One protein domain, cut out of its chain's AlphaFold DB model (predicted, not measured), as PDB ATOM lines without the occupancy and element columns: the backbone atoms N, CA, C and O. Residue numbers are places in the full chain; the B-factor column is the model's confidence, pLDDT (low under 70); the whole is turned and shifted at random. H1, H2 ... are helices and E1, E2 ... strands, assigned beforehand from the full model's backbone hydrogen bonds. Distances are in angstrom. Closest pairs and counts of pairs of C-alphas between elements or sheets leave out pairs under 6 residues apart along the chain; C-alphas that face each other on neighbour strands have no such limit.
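Overview. This is residues 107 to 117 and 231 to 330 of the 330 residues of an uncharacterized protein of Tumebacillus avium (UniProt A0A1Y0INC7). The domain is a sandwich of two strongly twisted antiparallel sheets, only partly face to face, with the short helix H1 near the place where the chain passes from one sheet to the other. Strand E2 and the link of residues 301 to 310 lie toward opposite ends of the longest axis. The printed part has 111 residues, with ten named strands and one named helix in the order E1 E2 E3 E4 E5 E6 H1 E7 E8 E9 E10; the class is mostly strand. One sheet has the order E1 E10 E9 E8 E7, the other E3 E4 E5 E6. The whole is compact, with a radius of gyration of the C-alphas of 14.6 A and spans of 53 by 26 by 22 A.

Arrangement. In the larger sheet, E7 (residues 286 to 290), E8 (295 to 300), E9 (311 to 318) and E10 (321 to 325) form a meander, each strand the antiparallel neighbour of the one before. N 288 and O 297 of the hairpin E7 and E8 are 2.9 A apart, N 298 and O 313 of E8 and E9 2.8 A, and N 323 and O 316 of E10 and E9 2.8 A, each within hydrogen-bond range. E1 (107 to 109) is an edge strand beside E10, with N 108 and O 322 at 2.8 A. The other sheet is a meander too: E3 (239 to 243), E4 (252 to 257), E5 (262 to 269) and E6 (272 to 277), with N 241 and O 254 at 2.9 A, N 255 and O 264 at 2.8 A, and N 274 and O 267 at 2.8 A. The parts of the two sheets that face each other are 10.5 A apart centre to centre, their best planes 7 degrees apart. The closest C-alphas of E5 and E7 are those of Thr 263 and Val 287, 5.8 A. H1 (278 to 282) is on the larger sheet at a height of 6.3 A, only just over E9 with 3 of its C-alphas, and only grazes the other; its O i to N i+4 pair is within hydrogen-bond range. E2 (231 to 237) pairs with no named strand; its Val 233 has its C-alpha 6.8 A from that of Arg 272 in E6.

Along the chain. E1 begins at C-alpha 107 (-45.439, -52.035, 25.724), and E10 ends at C-alpha 325 (-38.398, -54.496, 32.141). The longest strands by residues, E5 and E9, measure 22.3 A and 22.7 A from first to last C-alpha; E2 measures 18.4 A.

Size, cuts and confidence. The two C-alphas farthest apart, those of Glu 231 and Thr 306, are 53.0 A apart. Residues 118 to 230 are not printed; C-alphas 117 and 231 are 10.1 A apart across this cut. Of the links printed whole, none is long. The mean pLDDT of the printed part is 87.8, with residue 117, residues 303 to 308 and residues 328 to 330 under 70.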
ATOM      1  N   VAL A 107     -46.011 -52.711  26.888       86.12
ATOM      2  CA  VAL A 107     -45.439 -52.035  25.724       86.12
ATOM      3  C   VAL A 107     -46.224 -50.758  25.460       86.12
ATOM      4  O   VAL A 107     -47.425 -50.806  25.191       86.12
ATOM      5  N   VAL A 108     -45.532 -49.623  25.484       88.38
ATOM      6  CA  VAL A 108     -46.098 -48.292  25.270       88.38
ATOM      7  C   VAL A 108     -45.461 -47.672  24.029       88.38
ATOM      8  O   VAL A 108     -44.243 -47.545  23.946       88.38
ATOM      9  N   GLN A 109     -46.267 -47.294  23.039       91.88
ATOM     10  CA  GLN A 109     -45.776 -46.610  21.841       91.88
ATOM     11  C   GLN A 109     -45.452 -45.149  22.168       91.88
ATOM     12  O   GLN A 109     -46.317 -44.445  22.686       91.88
ATOM     13  N   LEU A 110     -44.250 -44.676  21.823       90.50
ATOM     14  CA  LEU A 110     -43.932 -43.250  21.906       90.50
ATOM     15  C   LEU A 110     -44.549 -42.512  20.706       90.50
ATOM     16  O   LEU A 110     -44.273 -42.886  19.558       90.50
ATOM     17  N   PRO A 111     -45.395 -41.492  20.941       89.50
ATOM     18  CA  PRO A 111     -45.975 -40.689  19.880       89.50
ATOM     19  C   PRO A 111     -44.976 -39.609  19.465       89.50
ATOM     20  O   PRO A 111     -44.926 -38.530  20.051       89.50
ATOM     21  N   PHE A 112     -44.156 -39.916  18.463       90.88
ATOM     22  CA  PHE A 112     -43.254 -38.928  17.889       90.88
ATOM     23  C   PHE A 112     -44.016 -37.926  17.024       90.88
ATOM     24  O   PHE A 112     -44.840 -38.302  16.187       90.88
ATOM     25  N   GLN A 113     -43.699 -36.650  17.205       89.69
ATOM     26  CA  GLN A 113     -44.233 -35.557  16.402       89.69
ATOM     27  C   GLN A 113     -43.104 -34.662  15.886       89.69
ATOM     28  O   GLN A 113     -42.076 -34.549  16.551       89.69
ATOM     29  N   PRO A 114     -43.256 -34.010  14.722       89.00
ATOM     30  CA  PRO A 114     -42.244 -33.094  14.208       89.00
ATOM     31  C   PRO A 114     -41.888 -31.993  15.212       89.00
ATOM     32  O   PRO A 114     -42.775 -31.316  15.733       89.00
ATOM     33  N   VAL A 115     -40.590 -31.771  15.422       86.19
ATOM     34  CA  VAL A 115     -40.108 -30.628  16.201       86.19
ATOM     35  C   VAL A 115     -40.460 -29.348  15.453       86.19
ATOM     36  O   VAL A 115     -40.186 -29.203  14.258       86.19
ATOM     37  N   THR A 116     -41.046 -28.389  16.165       75.75
ATOM     38  CA  THR A 116     -41.233 -27.045  15.618       75.75
ATOM     39  C   THR A 116     -39.924 -26.285  15.742       75.75
ATOM     40  O   THR A 116     -39.606 -25.730  16.792       75.75
ATOM     41  N   VAL A 117     -39.156 -26.245  14.656       67.19
ATOM     42  CA  VAL A 117     -37.968 -25.400  14.588       67.19
ATOM     43  C   VAL A 117     -38.421 -23.952  14.455       67.19
ATOM     44  O   VAL A 117     -39.004 -23.550  13.448       67.19
ATOM     45  N   GLU A 231     -28.311 -25.087   8.408       91.25
ATOM     46  CA  GLU A 231     -29.738 -25.068   8.721       91.25
ATOM     47  C   GLU A 231     -29.940 -25.462  10.189       91.25
ATOM     48  O   GLU A 231     -29.633 -26.601  10.542       91.25
ATOM     49  N   PRO A 232     -30.436 -24.575  11.072       91.19
ATOM     50  CA  PRO A 232     -30.779 -24.979  12.429       91.19
ATOM     51  C   PRO A 232     -31.946 -25.964  12.359       91.19
ATOM     52  O   PRO A 232     -32.973 -25.662  11.758       91.19
ATOM     53  N   VAL A 233     -31.790 -27.137  12.967       92.12
ATOM     54  CA  VAL A 233     -32.784 -28.225  12.901       92.12
ATOM     55  C   VAL A 233     -33.289 -28.664  14.271       92.12
ATOM     56  O   VAL A 233     -34.332 -29.310  14.353       92.12
ATOM     57  N   LEU A 234     -32.574 -28.324  15.344       92.75
ATOM     58  CA  LEU A 234     -32.982 -28.599  16.717       92.75
ATOM     59  C   LEU A 234     -32.292 -27.628  17.677       92.75
ATOM     60  O   LEU A 234     -31.098 -27.368  17.552       92.75
ATOM     61  N   GLU A 235     -33.039 -27.140  18.660       92.00
ATOM     62  CA  GLU A 235     -32.524 -26.400  19.807       92.00
ATOM     63  C   GLU A 235     -33.179 -26.947  21.069       92.00
ATOM     64  O   GLU A 235     -34.398 -27.109  21.117       92.00
ATOM     65  N   VAL A 236     -32.362 -27.243  22.075       90.19
ATOM     66  CA  VAL A 236     -32.813 -27.811  23.345       90.19
ATOM     67  C   VAL A 236     -32.102 -27.147  24.513       90.19
ATOM     68  O   VAL A 236     -30.908 -26.855  24.445       90.19
ATOM     69  N   ASP A 237     -32.851 -26.956  25.594       88.50
ATOM     70  CA  ASP A 237     -32.370 -26.423  26.864       88.50
ATOM     71  C   ASP A 237     -32.448 -27.546  27.920       88.50
ATOM     72  O   ASP A 237     -33.534 -28.022  28.268       88.50
ATOM     73  N   GLY A 238     -31.295 -28.010  28.401       88.31
ATOM     74  CA  GLY A 238     -31.156 -29.081  29.389       88.31
ATOM     75  C   GLY A 238     -29.972 -30.015  29.130       88.31
ATOM     76  O   GLY A 238     -29.148 -29.801  28.240       88.31
ATOM     77  N   SER A 239     -29.875 -31.069  29.943       90.56
ATOM     78  CA  SER A 239     -28.829 -32.081  29.791       90.56
ATOM     79  C   SER A 239     -29.224 -33.062  28.698       90.56
ATOM     80  O   SER A 239     -30.324 -33.609  28.730       90.56
ATOM     81  N   ILE A 240     -28.332 -33.292  27.741       95.19
ATOM     82  CA  ILE A 240     -28.579 -34.195  26.619       95.19
ATOM     83  C   ILE A 240     -27.612 -35.373  26.617       95.19
ATOM     84  O   ILE A 240     -26.452 -35.250  27.012       95.19
ATOM     85  N   VAL A 241     -28.084 -36.500  26.095       96.75
ATOM     86  CA  VAL A 241     -27.259 -37.648  25.721       96.75
ATOM     87  C   VAL A 241     -27.602 -38.051  24.293       96.75
ATOM     88  O   VAL A 241     -28.766 -38.272  23.978       96.75
ATOM     89  N   GLU A 242     -26.586 -38.178  23.445       96.81
ATOM     90  CA  GLU A 242     -26.711 -38.692  22.078       96.81
ATOM     91  C   GLU A 242     -26.324 -40.171  22.066       96.81
ATOM     92  O   GLU A 242     -25.151 -40.518  22.250       96.81
ATOM     93  N   ILE A 243     -27.294 -41.057  21.869       96.44
ATOM     94  CA  ILE A 243     -27.090 -42.496  22.018       96.44
ATOM     95  C   ILE A 243     -28.041 -43.279  21.123       96.44
ATOM     96  O   ILE A 243     -29.194 -42.913  20.961       96.44
ATOM     97  N   ASP A 244     -27.537 -44.366  20.554       95.75
ATOM     98  CA  ASP A 244     -28.335 -45.337  19.810       95.75
ATOM     99  C   ASP A 244     -29.129 -46.182  20.812       95.75
ATOM    100  O   ASP A 244     -28.542 -47.020  21.509       95.75
ATOM    101  N   LEU A 245     -30.419 -45.890  20.995       95.81
ATOM    102  CA  LEU A 245     -31.212 -46.490  22.068       95.81
ATOM    103  C   LEU A 245     -31.608 -47.937  21.764       95.81
ATOM    104  O   LEU A 245     -31.607 -48.765  22.680       95.81
ATOM    105  N   ASP A 246     -31.915 -48.261  20.509       94.31
ATOM    106  CA  ASP A 246     -32.407 -49.579  20.093       94.31
ATOM    107  C   ASP A 246     -31.414 -50.410  19.263       94.31
ATOM    108  O   ASP A 246     -31.675 -51.582  18.982       94.31
ATOM    109  N   ASN A 247     -30.201 -49.895  19.058       92.94
ATOM    110  CA  ASN A 247     -29.091 -50.504  18.321       92.94
ATOM    111  C   ASN A 247     -29.354 -50.623  16.810       92.94
ATOM    112  O   ASN A 247     -28.919 -51.598  16.187       92.94
ATOM    113  N   ASP A 248     -30.062 -49.653  16.218       91.88
ATOM    114  CA  ASP A 248     -30.293 -49.573  14.768       91.88
ATOM    115  C   ASP A 248     -29.138 -48.886  14.001       91.88
ATOM    116  O   ASP A 248     -29.144 -48.842  12.765       91.88
ATOM    117  N   GLY A 249     -28.118 -48.397  14.718       91.56
ATOM    118  CA  GLY A 249     -26.964 -47.683  14.175       91.56
ATOM    119  C   GLY A 249     -27.159 -46.168  14.052       91.56
ATOM    120  O   GLY A 249     -26.225 -45.473  13.637       91.56
ATOM    121  N   LYS A 250     -28.330 -45.637  14.405       93.38
ATOM    122  CA  LYS A 250     -28.615 -44.202  14.506       93.38
ATOM    123  C   LYS A 250     -28.738 -43.827  15.972       93.38
ATOM    124  O   LYS A 250     -29.043 -44.648  16.819       93.38
ATOM    125  N   LYS A 251     -28.435 -42.574  16.285       95.56
ATOM    126  CA  LYS A 251     -28.531 -42.045  17.641       95.56
ATOM    127  C   LYS A 251     -29.804 -41.237  17.791       95.56
ATOM    128  O   LYS A 251     -30.041 -40.297  17.030       95.56
ATOM    129  N   GLU A 252     -30.538 -41.523  18.850       96.19
ATOM    130  CA  GLU A 252     -31.503 -40.606  19.427       96.19
ATOM    131  C   GLU A 252     -30.793 -39.576  20.310       96.19
ATOM    132  O   GLU A 252     -29.648 -39.747  20.746       96.19
ATOM    133  N   ILE A 253     -31.505 -38.494  20.606       97.31
ATOM    134  CA  ILE A 253     -31.114 -37.537  21.637       97.31
ATOM    135  C   ILE A 253     -32.092 -37.695  22.794       97.31
ATOM    136  O   ILE A 253     -33.296 -37.521  22.619       97.31
ATOM    137  N   VAL A 254     -31.583 -37.989  23.984       97.75
ATOM    138  CA  VAL A 254     -32.374 -37.992  25.215       97.75
ATOM    139  C   VAL A 254     -32.074 -36.716  25.982       97.75
ATOM    140  O   VAL A 254     -30.952 -36.513  26.439       97.75
ATOM    141  N   LEU A 255     -33.078 -35.856  26.114       95.38
ATOM    142  CA  LEU A 255     -33.035 -34.644  26.922       95.38
ATOM    143  C   LEU A 255     -33.614 -34.930  28.306       95.38
ATOM    144  O   LEU A 255     -34.701 -35.491  28.410       95.38
ATOM    145  N   SER A 256     -32.915 -34.477  29.342       91.00
ATOM    146  CA  SER A 256     -33.376 -34.440  30.727       91.00
ATOM    147  C   SER A 256     -33.305 -33.009  31.259       91.00
ATOM    148  O   SER A 256     -32.256 -32.356  31.192       91.00
ATOM    149  N   SER A 257     -34.420 -32.502  31.781       85.06
ATOM    150  CA  SER A 257     -34.507 -31.146  32.330       85.06
ATOM    151  C   SER A 257     -35.429 -31.066  33.550       85.06
ATOM    152  O   SER A 257     -36.347 -31.863  33.712       85.06
ATOM    153  N   GLY A 258     -35.192 -30.083  34.424       77.38
ATOM    154  CA  GLY A 258     -36.057 -29.799  35.575       77.38
ATOM    155  C   GLY A 258     -35.898 -30.735  36.781       77.38
ATOM    156  O   GLY A 258     -35.128 -31.697  36.773       77.38
ATOM    157  N   ILE A 259     -36.615 -30.399  37.858       77.25
ATOM    158  CA  ILE A 259     -36.721 -31.186  39.094       77.25
ATOM    159  C   ILE A 259     -38.197 -31.136  39.547       77.25
ATOM    160  O   ILE A 259     -38.633 -30.088  40.022       77.25
ATOM    161  N   PRO A 260     -38.979 -32.228  39.432       80.38
ATOM    162  CA  PRO A 260     -38.579 -33.558  38.968       80.38
ATOM    163  C   PRO A 260     -38.175 -33.592  37.482       80.38
ATOM    164  O   PRO A 260     -38.594 -32.723  36.718       80.38
ATOM    165  N   PRO A 261     -37.360 -34.580  37.071       79.25
ATOM    166  CA  PRO A 261     -36.841 -34.655  35.713       79.25
ATOM    167  C   PRO A 261     -37.935 -34.966  34.685       79.25
ATOM    168  O   PRO A 261     -38.682 -35.948  34.789       79.25
ATOM    169  N   LEU A 262     -37.972 -34.122  33.660       84.69
ATOM    170  CA  LEU A 262     -38.715 -34.279  32.422       84.69
ATOM    171  C   LEU A 262     -37.781 -34.866  31.370       84.69
ATOM    172  O   LEU A 262     -36.717 -34.308  31.101       84.69
ATOM    173  N   THR A 263     -38.194 -35.981  30.773       92.62
ATOM    174  CA  THR A 263     -37.445 -36.671  29.725       92.62
ATOM    175  C   THR A 263     -38.157 -36.552  28.380       92.62
ATOM    176  O   THR A 263     -39.329 -36.922  28.244       92.62
ATOM    177  N   ILE A 264     -37.430 -36.076  27.371       94.50
ATOM    178  CA  ILE A 264     -37.870 -36.007  25.972       94.50
ATOM    179  C   ILE A 264     -36.876 -36.801  25.130       94.50
ATOM    180  O   ILE A 264     -35.667 -36.672  25.309       94.50
ATOM    181  N   THR A 265     -37.380 -37.630  24.223       96.75
ATOM    182  CA  THR A 265     -36.548 -38.328  23.236       96.75
ATOM    183  C   THR A 265     -36.751 -37.686  21.875       96.75
ATOM    184  O   THR A 265     -37.891 -37.462  21.472       96.75
ATOM    185  N   PHE A 266     -35.661 -37.418  21.167       96.12
ATOM    186  CA  PHE A 266     -35.675 -36.932  19.796       96.12
ATOM    187  C   PHE A 266     -35.076 -37.976  18.866       96.12
ATOM    188  O   PHE A 266     -34.047 -38.572  19.179       96.12
ATOM    189  N   MET A 267     -35.684 -38.135  17.698       94.62
ATOM    190  CA  MET A 267     -35.154 -38.960  16.617       94.62
ATOM    191  C   MET A 267     -35.167 -38.179  15.309       94.62
ATOM    192  O   MET A 267     -35.983 -37.274  15.121       94.62
ATOM    193  N   TRP A 268     -34.283 -38.537  14.385       93.69
ATOM    194  CA  TRP A 268     -34.330 -38.003  13.031       93.69
ATOM    195  C   TRP A 268     -35.178 -38.900  12.133       93.69
ATOM    196  O   TRP A 268     -34.851 -40.066  11.911       93.69
ATOM    197  N   ALA A 269     -36.252 -38.349  11.581       91.12
ATOM    198  CA  ALA A 269     -37.134 -39.057  10.666       91.12
ATOM    199  C   ALA A 269     -37.782 -38.078   9.689       91.12
ATOM    200  O   ALA A 269     -38.129 -36.956  10.049       91.12
ATOM    201  N   GLU A 270     -37.979 -38.519   8.444       89.88
ATOM    202  CA  GLU A 270     -38.590 -37.691   7.391       89.88
ATOM    203  C   GLU A 270     -37.860 -36.355   7.169       89.88
ATOM    204  O   GLU A 270     -38.492 -35.316   6.982       89.88
ATOM    205  N   ASP A 271     -36.524 -36.389   7.191       89.94
ATOM    206  CA  ASP A 271     -35.669 -35.225   6.922       89.94
ATOM    207  C   ASP A 271     -35.762 -34.094   7.971       89.94
ATOM    208  O   ASP A 271     -35.444 -32.942   7.680       89.94
ATOM    209  N   ARG A 272     -36.191 -34.419   9.199       91.88
ATOM    210  CA  ARG A 272     -36.305 -33.495  10.339       91.88
ATOM    211  C   ARG A 272     -36.205 -34.226  11.677       91.88
ATOM    212  O   ARG A 272     -36.348 -35.446  11.740       91.88
ATOM    213  N   PHE A 273     -36.028 -33.477  12.763       93.62
ATOM    214  CA  PHE A 273     -36.206 -34.033  14.102       93.62
ATOM    215  C   PHE A 273     -37.685 -34.201  14.444       93.62
ATOM    216  O   PHE A 273     -38.528 -33.358  14.125       93.62
ATOM    217  N   GLN A 274     -37.977 -35.296  15.132       93.69
ATOM    218  CA  GLN A 274     -39.239 -35.563  15.799       93.69
ATOM    219  C   GLN A 274     -38.977 -35.744  17.293       93.69
ATOM    220  O   GLN A 274     -37.919 -36.241  17.668       93.69
ATOM    221  N   GLU A 275     -39.928 -35.362  18.135       93.31
ATOM    222  CA  GLU A 275     -39.847 -35.445  19.593       93.31
ATOM    223  C   GLU A 275     -40.968 -36.306  20.175       93.31
ATOM    224  O   GLU A 275     -42.078 -36.337  19.644       93.31
ATOM    225  N   ALA A 276     -40.681 -36.976  21.288       91.25
ATOM    226  CA  ALA A 276     -41.658 -37.691  22.096       91.25
ATOM    227  C   ALA A 276     -41.426 -37.422  23.590       91.25
ATOM    228  O   ALA A 276     -40.319 -37.575  24.114       91.25
ATOM    229  N   PHE A 277     -42.497 -37.055  24.295       88.75
ATOM    230  CA  PHE A 277     -42.472 -36.757  25.728       88.75
ATOM    231  C   PHE A 277     -42.655 -38.041  26.534       88.75
ATOM    232  O   PHE A 277     -43.763 -38.583  26.619       88.75
ATOM    233  N   VAL A 278     -41.580 -38.526  27.155       92.94
ATOM    234  CA  VAL A 278     -41.576 -39.830  27.830       92.94
ATOM    235  C   VAL A 278     -42.455 -39.807  29.080       92.94
ATOM    236  O   VAL A 278     -43.302 -40.684  29.243       92.94
ATOM    237  N   ASN A 279     -42.330 -38.771  29.918       88.56
ATOM    238  CA  ASN A 279     -43.152 -38.618  31.126       88.56
ATOM    239  C   ASN A 279     -44.649 -38.626  30.801       88.56
ATOM    240  O   ASN A 279     -45.408 -39.347  31.442       88.56
ATOM    241  N   LEU A 280     -45.068 -37.855  29.789       82.81
ATOM    242  CA  LEU A 280     -46.475 -37.761  29.385       82.81
ATOM    243  C   LEU A 280     -46.994 -39.091  28.842       82.81
ATOM    244  O   LEU A 280     -48.091 -39.514  29.197       82.81
ATOM    245  N   THR A 281     -46.184 -39.766  28.026       85.06
ATOM    246  CA  THR A 281     -46.542 -41.054  27.423       85.06
ATOM    247  C   THR A 281     -46.738 -42.135  28.485       85.06
ATOM    248  O   THR A 281     -47.710 -42.887  28.438       85.06
ATOM    249  N   LEU A 282     -45.843 -42.193  29.476       86.94
ATOM    250  CA  LEU A 282     -45.940 -43.145  30.583       86.94
ATOM    251  C   LEU A 282     -46.939 -42.712  31.663       86.94
ATOM    252  O   LEU A 282     -47.370 -43.553  32.443       86.94
ATOM    253  N   LYS A 283     -47.318 -41.428  31.714       84.88
ATOM    254  CA  LYS A 283     -48.008 -40.782  32.849       84.88
ATOM    255  C   LYS A 283     -47.210 -40.867  34.151       84.88
ATOM    256  O   LYS A 283     -47.767 -41.081  35.225       84.88
ATOM    257  N   ALA A 284     -45.896 -40.729  34.036       83.50
ATOM    258  CA  ALA A 284     -44.984 -40.739  35.167       83.50
ATOM    259  C   ALA A 284     -44.726 -39.315  35.671       83.50
ATOM    260  O   ALA A 284     -44.576 -38.380  34.882       83.50
ATOM    261  N   ASN A 285     -44.605 -39.168  36.987       80.56
ATOM    262  CA  ASN A 285     -44.260 -37.918  37.661       80.56
ATOM    263  C   ASN A 285     -42.850 -37.451  37.284       80.56
ATOM    264  O   ASN A 285     -42.568 -36.262  37.183       80.56
ATOM    265  N   ALA A 286     -41.947 -38.415  37.132       85.31
ATOM    266  CA  ALA A 286     -40.549 -38.203  36.821       85.31
ATOM    267  C   ALA A 286     -40.057 -39.363  35.968       85.31
ATOM    268  O   ALA A 286     -40.433 -40.512  36.206       85.31
ATOM    269  N   VAL A 287     -39.182 -39.066  35.016       92.56
ATOM    270  CA  VAL A 287     -38.456 -40.088  34.269       92.56
ATOM    271  C   VAL A 287     -36.994 -39.695  34.270       92.56
ATOM    272  O   VAL A 287     -36.658 -38.556  33.958       92.56
ATOM    273  N   THR A 288     -36.133 -40.635  34.637       95.12
ATOM    274  CA  THR A 288     -34.681 -40.494  34.538       95.12
ATOM    275  C   THR A 288     -34.143 -41.488  33.529       95.12
ATOM    276  O   THR A 288     -34.548 -42.649  33.533       95.12
ATOM    277  N   PHE A 289     -33.195 -41.057  32.706       97.38
ATOM    278  CA  PHE A 289     -32.506 -41.921  31.758       97.38
ATOM    279  C   PHE A 289     -31.101 -42.263  32.257       97.38
ATOM    280  O   PHE A 289     -30.353 -41.373  32.661       97.38
ATOM    281  N   ASN A 290     -30.738 -43.546  32.209       96.50
ATOM    282  CA  ASN A 290     -29.381 -44.004  32.482       96.50
ATOM    283  C   ASN A 290     -28.662 -44.324  31.154       96.50
ATOM    284  O   ASN A 290     -29.013 -45.313  30.503       96.50
ATOM    285  N   PRO A 291     -27.640 -43.541  30.761       95.75
ATOM    286  CA  PRO A 291     -26.939 -43.737  29.493       95.75
ATOM    287  C   PRO A 291     -26.081 -45.009  29.447       95.75
ATOM    288  O   PRO A 291     -25.815 -45.513  28.360       95.75
ATOM    289  N   GLU A 292     -25.664 -45.554  30.593       95.12
ATOM    290  CA  GLU A 292     -24.853 -46.777  30.651       95.12
ATOM    291  C   GLU A 292     -25.697 -48.024  30.372       95.12
ATOM    292  O   GLU A 292     -25.256 -48.940  29.680       95.12
ATOM    293  N   THR A 293     -26.924 -48.058  30.897       95.69
ATOM    294  CA  THR A 293     -27.838 -49.197  30.730       95.69
ATOM    295  C   THR A 293     -28.829 -49.012  29.584       95.69
ATOM    296  O   THR A 293     -29.469 -49.984  29.183       95.69
ATOM    297  N   LYS A 294     -28.958 -47.788  29.049       97.06
ATOM    298  CA  LYS A 294     -29.990 -47.375  28.081       97.06
ATOM    299  C   LYS A 294     -31.421 -47.606  28.595       97.06
ATOM    300  O   LYS A 294     -32.325 -47.921  27.820       97.06
ATOM    301  N   LEU A 295     -31.626 -47.477  29.907       97.31
ATOM    302  CA  LEU A 295     -32.922 -47.693  30.554       97.31
ATOM    303  C   LEU A 295     -33.524 -46.387  31.068       97.31
ATOM    304  O   LEU A 295     -32.817 -45.483  31.519       97.31
ATOM    305  N   PHE A 296     -34.851 -46.334  31.033       97.44
ATOM    306  CA  PHE A 296     -35.660 -45.264  31.595       97.44
ATOM    307  C   PHE A 296     -36.278 -45.741  32.901       97.44
ATOM    308  O   PHE A 296     -37.018 -46.720  32.919       97.44
ATOM    309  N   ASP A 297     -36.009 -45.036  33.988       96.56
ATOM    310  CA  ASP A 297     -36.657 -45.258  35.271       96.56
ATOM    311  C   ASP A 297     -37.776 -44.235  35.437       96.56
ATOM    312  O   ASP A 297     -37.526 -43.032  35.514       96.56
ATOM    313  N   ALA A 298     -39.013 -44.721  35.462       94.25
ATOM    314  CA  ALA A 298     -40.210 -43.916  35.616       94.25
ATOM    315  C   ALA A 298     -40.760 -44.051  37.037       94.25
ATOM    316  O   ALA A 298     -40.890 -45.159  37.565       94.25
ATOM    317  N   TYR A 299     -41.089 -42.914  37.641       88.12
ATOM    318  CA  TYR A 299     -41.588 -42.815  39.005       88.12
ATOM    319  C   TYR A 299     -43.035 -42.339  38.989       88.12
ATOM    320  O   TYR A 299     -43.346 -41.305  38.395       88.12
ATOM    321  N   PHE A 300     -43.898 -43.083  39.668       85.06
ATOM    322  CA  PHE A 300     -45.337 -42.866  39.712       85.06
ATOM    323  C   PHE A 300     -45.786 -42.528  41.130       85.06
ATOM    324  O   PHE A 300     -45.219 -43.013  42.117       85.06
ATOM    325  N   THR A 301     -46.843 -41.729  41.240       77.06
ATOM    326  CA  THR A 301     -47.538 -41.540  42.514       77.06
ATOM    327  C   THR A 301     -48.007 -42.892  43.054       77.06
ATOM    328  O   THR A 301     -48.599 -43.671  42.303       77.06
ATOM    329  N   PRO A 302     -47.764 -43.181  44.346       71.31
ATOM    330  CA  PRO A 302     -48.219 -44.418  44.958       71.31
ATOM    331  C   PRO A 302     -49.741 -44.561  44.828       71.31
ATOM    332  O   PRO A 302     -50.463 -43.585  45.041       71.31
ATOM    333  N   PRO A 303     -50.256 -45.768  44.547       64.62
ATOM    334  CA  PRO A 303     -51.698 -46.000  44.475       64.62
ATOM    335  C   PRO A 303     -52.407 -45.884  45.836       64.62
ATOM    336  O   PRO A 303     -53.632 -45.800  45.876       64.62
ATOM    337  N   ASP A 304     -51.658 -45.884  46.944       67.19
ATOM    338  CA  ASP A 304     -52.171 -45.747  48.307       67.19
ATOM    339  C   ASP A 304     -51.271 -44.804  49.126       67.19
ATOM    340  O   ASP A 304     -50.050 -44.974  49.157       67.19
ATOM    341  N   GLU A 305     -51.881 -43.846  49.833       64.38
ATOM    342  CA  GLU A 305     -51.225 -42.909  50.757       64.38
ATOM    343  C   GLU A 305     -50.460 -43.617  51.892       64.38
ATOM    344  O   GLU A 305     -49.586 -43.020  52.522       64.38
ATOM    345  N   THR A 306     -50.752 -44.895  52.159       67.44
ATOM    346  CA  THR A 306     -50.014 -45.695  53.149       67.44
ATOM    347  C   THR A 306     -48.616 -46.116  52.687       67.44
ATOM    348  O   THR A 306     -47.800 -46.513  53.526       67.44
ATOM    349  N   ARG A 307     -48.299 -46.002  51.389       63.62
ATOM    350  CA  ARG A 307     -46.968 -46.283  50.838       63.62
ATOM    351  C   ARG A 307     -46.301 -44.966  50.421       63.62
ATOM    352  O   ARG A 307     -46.607 -44.450  49.354       63.62
ATOM    353  N   PRO A 308     -45.378 -44.413  51.227       63.97
ATOM    354  CA  PRO A 308     -44.797 -43.098  50.950       63.97
ATOM    355  C   PRO A 308     -43.800 -43.103  49.782       63.97
ATOM    356  O   PRO A 308     -43.452 -42.040  49.274       63.97
ATOM    357  N   GLU A 309     -43.309 -44.275  49.369       74.81
ATOM    358  CA  GLU A 309     -42.332 -44.381  48.288       74.81
ATOM    359  C   GLU A 309     -43.019 -44.452  46.919       74.81
ATOM    360  O   GLU A 309     -43.911 -45.291  46.749       74.81
ATOM    361  N   PRO A 310     -42.596 -43.622  45.943       77.19
ATOM    362  CA  PRO A 310     -43.129 -43.677  44.589       77.19
ATOM    363  C   PRO A 310     -42.921 -45.069  43.990       77.19
ATOM    364  O   PRO A 310     -41.873 -45.694  44.170       77.19
ATOM    365  N   GLU A 311     -43.922 -45.552  43.259       86.62
ATOM    366  CA  GLU A 311     -43.766 -46.777  42.483       86.62
ATOM    367  C   GLU A 311     -42.753 -46.507  41.368       86.62
ATOM    368  O   GLU A 311     -42.871 -45.524  40.639       86.62
ATOM    369  N   LYS A 312     -41.735 -47.363  41.252       91.44
ATOM    370  CA  LYS A 312     -40.727 -47.285  40.196       91.44
ATOM    371  C   LYS A 312     -40.951 -48.415  39.200       91.44
ATOM    372  O   LYS A 312     -40.985 -49.578  39.599       91.44
ATOM    373  N   LYS A 313     -40.996 -48.075  37.913       93.69
ATOM    374  CA  LYS A 313     -40.931 -49.039  36.809       93.69
ATOM    375  C   LYS A 313     -39.787 -48.676  35.875       93.69
ATOM    376  O   LYS A 313     -39.504 -47.499  35.666       93.69
ATOM    377  N   THR A 314     -39.136 -49.690  35.323       96.19
ATOM    378  CA  THR A 314     -38.002 -49.515  34.416       96.19
ATOM    379  C   THR A 314     -38.420 -49.916  33.010       96.19
ATOM    380  O   THR A 314     -39.072 -50.939  32.835       96.19
ATOM    381  N   TYR A 315     -38.041 -49.127  32.010       96.81
ATOM    382  CA  TYR A 315     -38.395 -49.334  30.612       96.81
ATOM    383  C   TYR A 315     -37.150 -49.364  29.731       96.81
ATOM    384  O   TYR A 315     -36.212 -48.590  29.922       96.81
ATOM    385  N   LYS A 316     -37.171 -50.236  28.726       96.50
ATOM    386  CA  LYS A 316     -36.227 -50.244  27.609       96.50
ATOM    387  C   LYS A 316     -36.895 -49.612  26.391       96.50
ATOM    388  O   LYS A 316     -38.065 -49.883  26.136       96.50
ATOM    389  N   TYR A 317     -36.155 -48.813  25.631       96.69
ATOM    390  CA  TYR A 317     -36.602 -48.331  24.327       96.69
ATOM    391  C   TYR A 317     -36.262 -49.335  23.216       96.69
ATOM    392  O   TYR A 317     -35.154 -49.869  23.175       96.69
ATOM    393  N   GLU A 318     -37.214 -49.606  22.325       94.25
ATOM    394  CA  GLU A 318     -37.024 -50.475  21.165       94.25
ATOM    395  C   GLU A 318     -37.985 -50.098  20.029       94.25
ATOM    396  O   GLU A 318     -39.202 -50.241  20.173       94.25
ATOM    397  N   ASN A 319     -37.459 -49.637  18.886       90.06
ATOM    398  CA  ASN A 319     -38.227 -49.294  17.683       90.06
ATOM    399  C   ASN A 319     -39.400 -48.332  17.961       90.06
ATOM    400  O   ASN A 319     -40.552 -48.598  17.598       90.06
ATOM    401  N   GLY A 320     -39.127 -47.231  18.667       90.25
ATOM    402  CA  GLY A 320     -40.136 -46.230  19.019       90.25
ATOM    403  C   GLY A 320     -41.087 -46.640  20.147       90.25
ATOM    404  O   GLY A 320     -42.106 -45.983  20.356       90.25
ATOM    405  N   LYS A 321     -40.807 -47.731  20.867       93.62
ATOM    406  CA  LYS A 321     -41.645 -48.231  21.967       93.62
ATOM    407  C   LYS A 321     -40.861 -48.302  23.262       93.62
ATOM    408  O   LYS A 321     -39.677 -48.601  23.251       93.62
ATOM    409  N   LEU A 322     -41.550 -48.097  24.375       95.25
ATOM    410  CA  LEU A 322     -41.057 -48.366  25.718       95.25
ATOM    411  C   LEU A 322     -41.626 -49.697  26.195       95.25
ATOM    412  O   LEU A 322     -42.840 -49.882  26.224       95.25
ATOM    413  N   ILE A 323     -40.743 -50.621  26.552       95.19
ATOM    414  CA  ILE A 323     -41.077 -51.966  27.017       95.19
ATOM    415  C   ILE A 323     -40.687 -52.057  28.488       95.19
ATOM    416  O   ILE A 323     -39.521 -51.842  28.823       95.19
ATOM    417  N   GLU A 324     -41.648 -52.345  29.365       95.19
ATOM    418  CA  GLU A 324     -41.391 -52.511  30.798       95.19
ATOM    419  C   GLU A 324     -40.447 -53.703  31.017       95.19
ATOM    420  O   GLU A 324     -40.672 -54.809  30.522       95.19
ATOM    421  N   VAL A 325     -39.358 -53.469  31.745       93.75
ATOM    422  CA  VAL A 325     -38.398 -54.496  32.141       93.75
ATOM    423  C   VAL A 325     -38.896 -55.106  33.451       93.75
ATOM    424  O   VAL A 325     -38.989 -54.384  34.449       93.75
ATOM    425  N   PRO A 326     -39.201 -56.418  33.494       85.56
ATOM    426  CA  PRO A 326     -39.637 -57.064  34.721       85.56
ATOM    427  C   PRO A 326     -38.582 -56.893  35.811       85.56
ATOM    428  O   PRO A 326     -37.405 -57.203  35.612       85.56
ATOM    429  N   THR A 327     -38.999 -56.426  36.983       77.00
ATOM    430  CA  THR A 327     -38.135 -56.455  38.161       77.00
ATOM    431  C   THR A 327     -38.007 -57.906  38.610       77.00
ATOM    432  O   THR A 327     -38.973 -58.512  39.073       77.00
ATOM    433  N   THR A 328     -36.826 -58.505  38.446       52.25
ATOM    434  CA  THR A 328     -36.545 -59.804  39.068       52.25
ATOM    435  C   THR A 328     -36.621 -59.605  40.581       52.25
ATOM    436  O   THR A 328     -35.884 -58.757  41.096       52.25
ATOM    437  N   PRO A 329     -37.487 -60.329  41.311       49.50
ATOM    438  CA  PRO A 329     -37.469 -60.282  42.765       49.50
ATOM    439  C   PRO A 329     -36.079 -60.713  43.240       49.50
ATOM    440  O   PRO A 329     -35.601 -61.773  42.828       49.50
ATOM    441  N   ALA A 330     -35.430 -59.852  44.023       41.69
ATOM    442  CA  ALA A 330     -34.136 -60.136  44.639       41.69
ATOM    443  C   ALA A 330     -34.229 -61.276  45.661       41.69
ATOM    444  O   ALA A 330     -35.289 -61.387  46.326       41.69
TER     445      ALA A 330